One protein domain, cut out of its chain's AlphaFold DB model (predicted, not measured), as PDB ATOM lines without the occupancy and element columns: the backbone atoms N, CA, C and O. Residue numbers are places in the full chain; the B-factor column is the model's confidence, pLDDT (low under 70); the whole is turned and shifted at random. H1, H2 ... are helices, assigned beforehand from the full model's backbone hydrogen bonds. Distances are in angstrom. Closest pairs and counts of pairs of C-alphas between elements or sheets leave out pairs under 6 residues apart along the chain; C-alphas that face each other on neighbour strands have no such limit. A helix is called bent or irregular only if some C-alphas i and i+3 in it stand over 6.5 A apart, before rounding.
ATOM      1  N   GLY A   2       5.749  39.839 -41.078       65.06
ATOM      2  CA  GLY A   2       5.668  39.152 -42.373       65.06
ATOM      3  C   GLY A   2       6.618  37.958 -42.544       65.06
ATOM      4  O   GLY A   2       6.277  37.054 -43.296       65.06
ATOM      5  N   ALA A   3       7.751  37.930 -41.829       77.31
ATOM      6  CA  ALA A   3       8.842  36.967 -42.031       77.31
ATOM      7  C   ALA A   3       9.560  36.614 -40.704       77.31
ATOM      8  O   ALA A   3      10.755  36.827 -40.565       77.31
ATOM      9  N   ARG A   4       8.823  36.135 -39.691       84.00
ATOM     10  CA  ARG A   4       9.362  35.887 -38.330       84.00
ATOM     11  C   ARG A   4      10.094  34.549 -38.141       84.00
ATOM     12  O   ARG A   4      10.648  34.329 -37.078       84.00
ATOM     13  N   HIS A   5      10.020  33.657 -39.126       90.12
ATOM     14  CA  HIS A   5      10.547  32.288 -39.052       90.12
ATOM     15  C   HIS A   5      11.801  32.109 -39.910       90.12
ATOM     16  O   HIS A   5      12.058  31.011 -40.388       90.12
ATOM     17  N   PHE A   6      12.525  33.192 -40.205       94.00
ATOM     18  CA  PHE A   6      13.642  33.156 -41.143       94.00
ATOM     19  C   PHE A   6      14.844  33.906 -40.588       94.00
ATOM     20  O   PHE A   6      14.754  35.108 -40.350       94.00
ATOM     21  N   SER A   7      15.984  33.221 -40.475       93.00
ATOM     22  CA  SER A   7      17.255  33.829 -40.052       93.00
ATOM     23  C   SER A   7      17.742  34.879 -41.046       93.00
ATOM     24  O   SER A   7      18.363  35.873 -40.682       93.00
ATOM     25  N   ASN A   8      17.439  34.669 -42.329       93.62
ATOM     26  CA  ASN A   8      17.838  35.549 -43.416       93.62
ATOM     27  C   ASN A   8      16.630  35.823 -44.326       93.62
ATOM     28  O   ASN A   8      16.461  35.144 -45.345       93.62
ATOM     29  N   PRO A   9      15.786  36.822 -43.998       94.75
ATOM     30  CA  PRO A   9      14.608  37.162 -44.799       94.75
ATOM     31  C   PRO A   9      14.925  37.440 -46.276       94.75
ATOM     32  O   PRO A   9      14.176  37.037 -47.161       94.75
ATOM     33  N   VAL A  10      16.076  38.055 -46.572       95.94
ATOM     34  CA  VAL A  10      16.522  38.292 -47.956       95.94
ATOM     35  C   VAL A  10      16.719  36.991 -48.748       95.94
ATOM     36  O   VAL A  10      16.418  36.938 -49.942       95.94
ATOM     37  N   SER A  11      17.157  35.913 -48.090       96.81
ATOM     38  CA  SER A  11      17.406  34.621 -48.732       96.81
ATOM     39  C   SER A  11      16.107  33.906 -49.102       96.81
ATOM     40  O   SER A  11      16.013  33.365 -50.203       96.81
ATOM     41  N   ILE A  12      15.077  33.950 -48.247       96.81
ATOM     42  CA  ILE A  12      13.760  33.406 -48.614       96.81
ATOM     43  C   ILE A  12      13.080  34.265 -49.691       96.81
ATOM     44  O   ILE A  12      12.488  33.711 -50.614       96.81
ATOM     45  N   SER A  13      13.243  35.594 -49.670       96.56
ATOM     46  CA  SER A  13      12.769  36.466 -50.758       96.56
ATOM     47  C   SER A  13      13.398  36.099 -52.104       96.56
ATOM     48  O   SER A  13      12.702  36.033 -53.117       96.56
ATOM     49  N   ARG A  14      14.700  35.775 -52.120       97.44
ATOM     50  CA  ARG A  14      15.384  35.283 -53.323       97.44
ATOM     51  C   ARG A  14      14.782  33.969 -53.826       97.44
ATOM     52  O   ARG A  14      14.558  33.829 -55.024       97.44
ATOM     53  N   LYS A  15      14.463  33.041 -52.921       97.88
ATOM     54  CA  LYS A  15      13.806  31.774 -53.266       97.88
ATOM     55  C   LYS A  15      12.393  31.963 -53.808       97.88
ATOM     56  O   LYS A  15      12.033  31.300 -54.772       97.88
ATOM     57  N   ILE A  16      11.617  32.898 -53.261       97.25
ATOM     58  CA  ILE A  16      10.300  33.256 -53.812       97.25
ATOM     59  C   ILE A  16      10.445  33.760 -55.256       97.25
ATOM     60  O   ILE A  16       9.685  33.329 -56.119       97.25
ATOM     61  N   MET A  17      11.439  34.613 -55.523       97.62
ATOM     62  CA  MET A  17      11.713  35.143 -56.863       97.62
ATOM     63  C   MET A  17      12.121  34.054 -57.868       97.62
ATOM     64  O   MET A  17      11.734  34.126 -59.030       97.62
ATOM     65  N   GLU A  18      12.927  33.074 -57.452       97.75
ATOM     66  CA  GLU A  18      13.498  32.062 -58.357       97.75
ATOM     67  C   GLU A  18      12.640  30.802 -58.513       97.75
ATOM     68  O   GLU A  18      12.691  30.155 -59.556       97.75
ATOM     69  N   GLU A  19      11.874  30.433 -57.486       97.56
ATOM     70  CA  GLU A  19      11.215  29.123 -57.383       97.56
ATOM     71  C   GLU A  19       9.682  29.225 -57.270       97.56
ATOM     72  O   GLU A  19       9.001  28.241 -56.971       97.56
ATOM     73  N   SER A  20       9.104  30.405 -57.516       96.75
ATOM     74  CA  SER A  20       7.651  30.609 -57.536       96.75
ATOM     75  C   SER A  20       7.200  31.530 -58.676       96.75
ATOM     76  O   SER A  20       8.003  32.207 -59.308       96.75
ATOM     77  N   TYR A  21       5.888  31.580 -58.924       96.69
ATOM     78  CA  TYR A  21       5.260  32.538 -59.848       96.69
ATOM     79  C   TYR A  21       4.750  33.802 -59.133       96.69
ATOM     80  O   TYR A  21       3.917  34.535 -59.668       96.69
ATOM     81  N   HIS A  22       5.193  34.037 -57.898       96.69
ATOM     82  CA  HIS A  22       4.734  35.132 -57.051       96.69
ATOM     83  C   HIS A  22       5.874  36.106 -56.760       96.69
ATOM     84  O   HIS A  22       7.029  35.714 -56.640       96.69
ATOM     85  N   CYS A  23       5.538  37.384 -56.585       94.06
ATOM     86  CA  CYS A  23       6.524  38.415 -56.244       94.06
ATOM     87  C   CYS A  23       6.710  38.596 -54.732       94.06
ATOM     88  O   CYS A  23       7.718  39.144 -54.300       94.06
ATOM     89  N   ALA A  24       5.730  38.182 -53.925       94.69
ATOM     90  CA  ALA A  24       5.756  38.345 -52.478       94.69
ATOM     91  C   ALA A  24       4.880  37.290 -51.796       94.69
ATOM     92  O   ALA A  24       3.799  36.961 -52.283       94.69
ATOM     93  N   LEU A  25       5.332  36.810 -50.638       95.00
ATOM     94  CA  LEU A  25       4.566  35.983 -49.707       95.00
ATOM     95  C   LEU A  25       4.747  36.545 -48.295       95.00
ATOM     96  O   LEU A  25       5.768  37.160 -47.991       95.00
ATOM     97  N   SER A  26       3.766  36.333 -47.422       92.75
ATOM     98  CA  SER A  26       3.823  36.802 -46.038       92.75
ATOM     99  C   SER A  26       3.215  35.794 -45.068       92.75
ATOM    100  O   SER A  26       2.425  34.924 -45.452       92.75
ATOM    101  N   GLY A  27       3.604  35.913 -43.798       90.31
ATOM    102  CA  GLY A  27       3.056  35.112 -42.706       90.31
ATOM    103  C   GLY A  27       3.218  33.610 -42.944       90.31
ATOM    104  O   GLY A  27       4.224  33.158 -43.491       90.31
ATOM    105  N   ASP A  28       2.202  32.841 -42.560       91.94
ATOM    106  CA  ASP A  28       2.231  31.375 -42.632       91.94
ATOM    107  C   ASP A  28       2.329  30.849 -44.073       91.94
ATOM    108  O   ASP A  28       2.843  29.758 -44.302       91.94
ATOM    109  N   GLY A  29       1.869  31.621 -45.065       94.19
ATOM    110  CA  GLY A  29       2.014  31.260 -46.476       94.19
ATOM    111  C   GLY A  29       3.477  31.225 -46.923       94.19
ATOM    112  O   GLY A  29       3.876  30.311 -47.644       94.19
ATOM    113  N   ALA A  30       4.289  32.175 -46.444       95.06
ATOM    114  CA  ALA A  30       5.726  32.192 -46.706       95.06
ATOM    115  C   ALA A  30       6.439  31.012 -46.027       95.06
ATOM    116  O   ALA A  30       7.308  30.395 -46.639       95.06
ATOM    117  N   LEU A  31       6.044  30.663 -44.795       95.19
ATOM    118  CA  LEU A  31       6.600  29.511 -44.077       95.19
ATOM    119  C   LEU A  31       6.280  28.192 -44.790       95.19
ATOM    120  O   LEU A  31       7.193  27.434 -45.095       95.19
ATOM    121  N   LYS A  32       5.015  27.961 -45.160       96.19
ATOM    122  CA  LYS A  32       4.609  26.758 -45.908       96.19
ATOM    123  C   LYS A  32       5.338  26.626 -47.242       96.19
ATOM    124  O   LYS A  32       5.664  25.521 -47.669       96.19
ATOM    125  N   PHE A  33       5.582  27.747 -47.923       96.81
ATOM    126  CA  PHE A  33       6.398  27.756 -49.134       96.81
ATOM    127  C   PHE A  33       7.843  27.337 -48.834       96.81
ATOM    128  O   PHE A  33       8.360  26.450 -49.507       96.81
ATOM    129  N   ALA A  34       8.459  27.921 -47.803       96.62
ATOM    130  CA  ALA A  34       9.819  27.602 -47.384       96.62
ATOM    131  C   ALA A  34       9.987  26.118 -47.006       96.62
ATOM    132  O   ALA A  34      10.933  25.475 -47.456       96.62
ATOM    133  N   GLU A  35       9.041  25.556 -46.250       96.81
ATOM    134  CA  GLU A  35       9.005  24.130 -45.899       96.81
ATOM    135  C   GLU A  35       8.914  23.250 -47.150       96.81
ATOM    136  O   GLU A  35       9.671  22.291 -47.298       96.81
ATOM    137  N   LYS A  36       8.027  23.605 -48.089       97.44
ATOM    138  CA  LYS A  36       7.818  22.852 -49.332       97.44
ATOM    139  C   LYS A  36       9.084  22.758 -50.188       97.44
ATOM    140  O   LYS A  36       9.292  21.732 -50.831       97.44
ATOM    141  N   ILE A  37       9.899  23.812 -50.220       97.12
ATOM    142  CA  ILE A  37      11.152  23.839 -50.994       97.12
ATOM    143  C   ILE A  37      12.368  23.347 -50.192       97.12
ATOM    144  O   ILE A  37      13.483  23.366 -50.704       97.12
ATOM    145  N   GLY A  38      12.182  22.927 -48.934       96.62
ATOM    146  CA  GLY A  38      13.279  22.492 -48.066       96.62
ATOM    147  C   GLY A  38      14.261  23.616 -47.716       96.62
ATOM    148  O   GLY A  38      15.469  23.385 -47.650       96.62
ATOM    149  N   PHE A  39      13.770  24.844 -47.532       96.88
ATOM    150  CA  PHE A  39      14.606  25.992 -47.190       96.88
ATOM    151  C   PHE A  39      15.249  25.812 -45.806       96.88
ATOM    152  O   PHE A  39      14.561  25.627 -44.808       96.88
ATOM    153  N   THR A  40      16.577  25.904 -45.735       95.38
ATOM    154  CA  THR A  40      17.341  25.623 -44.507       95.38
ATOM    155  C   THR A  40      17.392  26.789 -43.523       95.38
ATOM    156  O   THR A  40      17.758  26.590 -42.373       95.38
ATOM    157  N   GLY A  41      17.035  28.002 -43.954       94.12
ATOM    158  CA  GLY A  41      17.058  29.206 -43.118       94.12
ATOM    159  C   GLY A  41      15.799  29.410 -42.275       94.12
ATOM    160  O   GLY A  41      15.469  30.559 -41.991       94.12
ATOM    161  N   ILE A  42      15.059  28.342 -41.956       95.38
ATOM    162  CA  ILE A  42      13.898  28.397 -41.057       95.38
ATOM    163  C   ILE A  42      14.398  28.380 -39.607       95.38
ATOM    164  O   ILE A  42      15.231  27.545 -39.259       95.38
ATOM    165  N   CYS A  43      13.891  29.283 -38.770       93.12
ATOM    166  CA  CYS A  43      14.238  29.373 -37.349       93.12
ATOM    167  C   CYS A  43      13.016  29.667 -36.472       93.12
ATOM    168  O   CYS A  43      11.954  30.076 -36.967       93.12
ATOM    169  N   GLU A  44      13.177  29.493 -35.160       90.69
ATOM    170  CA  GLU A  44      12.166  29.932 -34.211       90.69
ATOM    171  C   GLU A  44      12.271  31.449 -34.001       90.69
ATOM    172  O   GLU A  44      13.374  31.990 -33.912       90.69
ATOM    173  N   PRO A  45      11.146  32.179 -33.885       85.69
ATOM    174  CA  PRO A  45      11.190  33.630 -33.710       85.69
ATOM    175  C   PRO A  45      11.989  34.079 -32.481       85.69
ATOM    176  O   PRO A  45      12.513  35.187 -32.484       85.69
ATOM    177  N   GLY A  46      12.068  33.241 -31.440       83.69
ATOM    178  CA  GLY A  46      12.857  33.518 -30.239       83.69
ATOM    179  C   GLY A  46      14.364  33.560 -30.494       83.69
ATOM    180  O   GLY A  46      15.052  34.320 -29.827       83.69
ATOM    181  N   ASP A  47      14.857  32.839 -31.504       86.12
ATOM    182  CA  ASP A  47      16.281  32.814 -31.869       86.12
ATOM    183  C   ASP A  47      16.751  34.151 -32.471       86.12
ATOM    184  O   ASP A  47      17.947  34.410 -32.568       86.12
ATOM    185  N   LEU A  48      15.807  34.994 -32.906       85.44
ATOM    186  CA  LEU A  48      16.064  36.299 -33.525       85.44
ATOM    187  C   LEU A  48      16.003  37.459 -32.528       85.44
ATOM    188  O   LEU A  48      16.156  38.613 -32.925       85.44
ATOM    189  N   VAL A  49      15.697  37.176 -31.262       81.69
ATOM    190  CA  VAL A  49      15.510  38.200 -30.241       81.69
ATOM    191  C   VAL A  49      16.710  38.189 -29.306       81.69
ATOM    192  O   VAL A  49      16.958  37.208 -28.611       81.69
TER     193      VAL A  49
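This is residues 2 to 49 of the 167 residues of the protein "Isoaspartyl peptidase L-asparaginase-like" of Paramuricea clavata (UniProt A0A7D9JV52). Two helices of similar length, H1 and H2, cross at a steep tilt with a gap between them, and a very short third helix, H3, sits away from both at one end of the longest axis. Residues 20 to 26 loop from the end of H1 to the start of H2, and residues 37 to 44 lead from H2 to H3. The printed part has 48 residues with three named helices, in the order H1, H2, H3, and no named strand; the class is all helix, with 25 of the 48 residues in the helices. It is compact, with a radius of gyration of the C-alphas of 9.9 A, yet elongated in outline, spanning 31 by 18 by 17 A.

After residues 2 to 8 comes H1, residues 9 to 19, the longest helix. A short link of 7 residues joins it to H2, residues 27 to 36. H1 and H2 are close but not clearly touching, with 1 pair of C-alphas within 8 A: the closest, those of Ile 12 and Ala 34, are 7.1 A apart. Their centres are 11.4 A apart. Their lines stand at a steep tilt of 59 degrees, and they run the same way. A short link of 8 residues joins H2 to H3, residues 45 to 48. H3 is apart from H1 and also apart from H2. In H1 and H2 every pair of O of residue i and N of residue i+4 is within hydrogen-bond range. H3 is too short for such a pair; its 1 pair of O of residue i and N of residue i+3 is within range.

H1 runs from Pro 9, with its C-alpha at (14.608, 37.162, -44.799), to Glu 19, and measures 15.3 A from first to last C-alpha. H2 runs from Gly 27, with its C-alpha at (3.056, 35.112, -42.706), to Lys 36, and measures 14.7 A. H3 runs from Pro 45 to Leu 48, whose C-alpha is at (16.064, 36.299, -33.525), and measures 5.6 A. No helix is bent or irregular.

The two C-alphas farthest apart, those of Tyr 21 and Val 49, are 31.8 A apart. The first and last printed C-alphas, those of Gly 2 and Val 49, are 15.7 A apart. The printed part has no cut, and neither link between helices is long. The mean pLDDT of the printed part is 93.0, and residue 2 is the one residue under 70. The mean pLDDT is 97 for H1, 95 for H2 and 85 for H3.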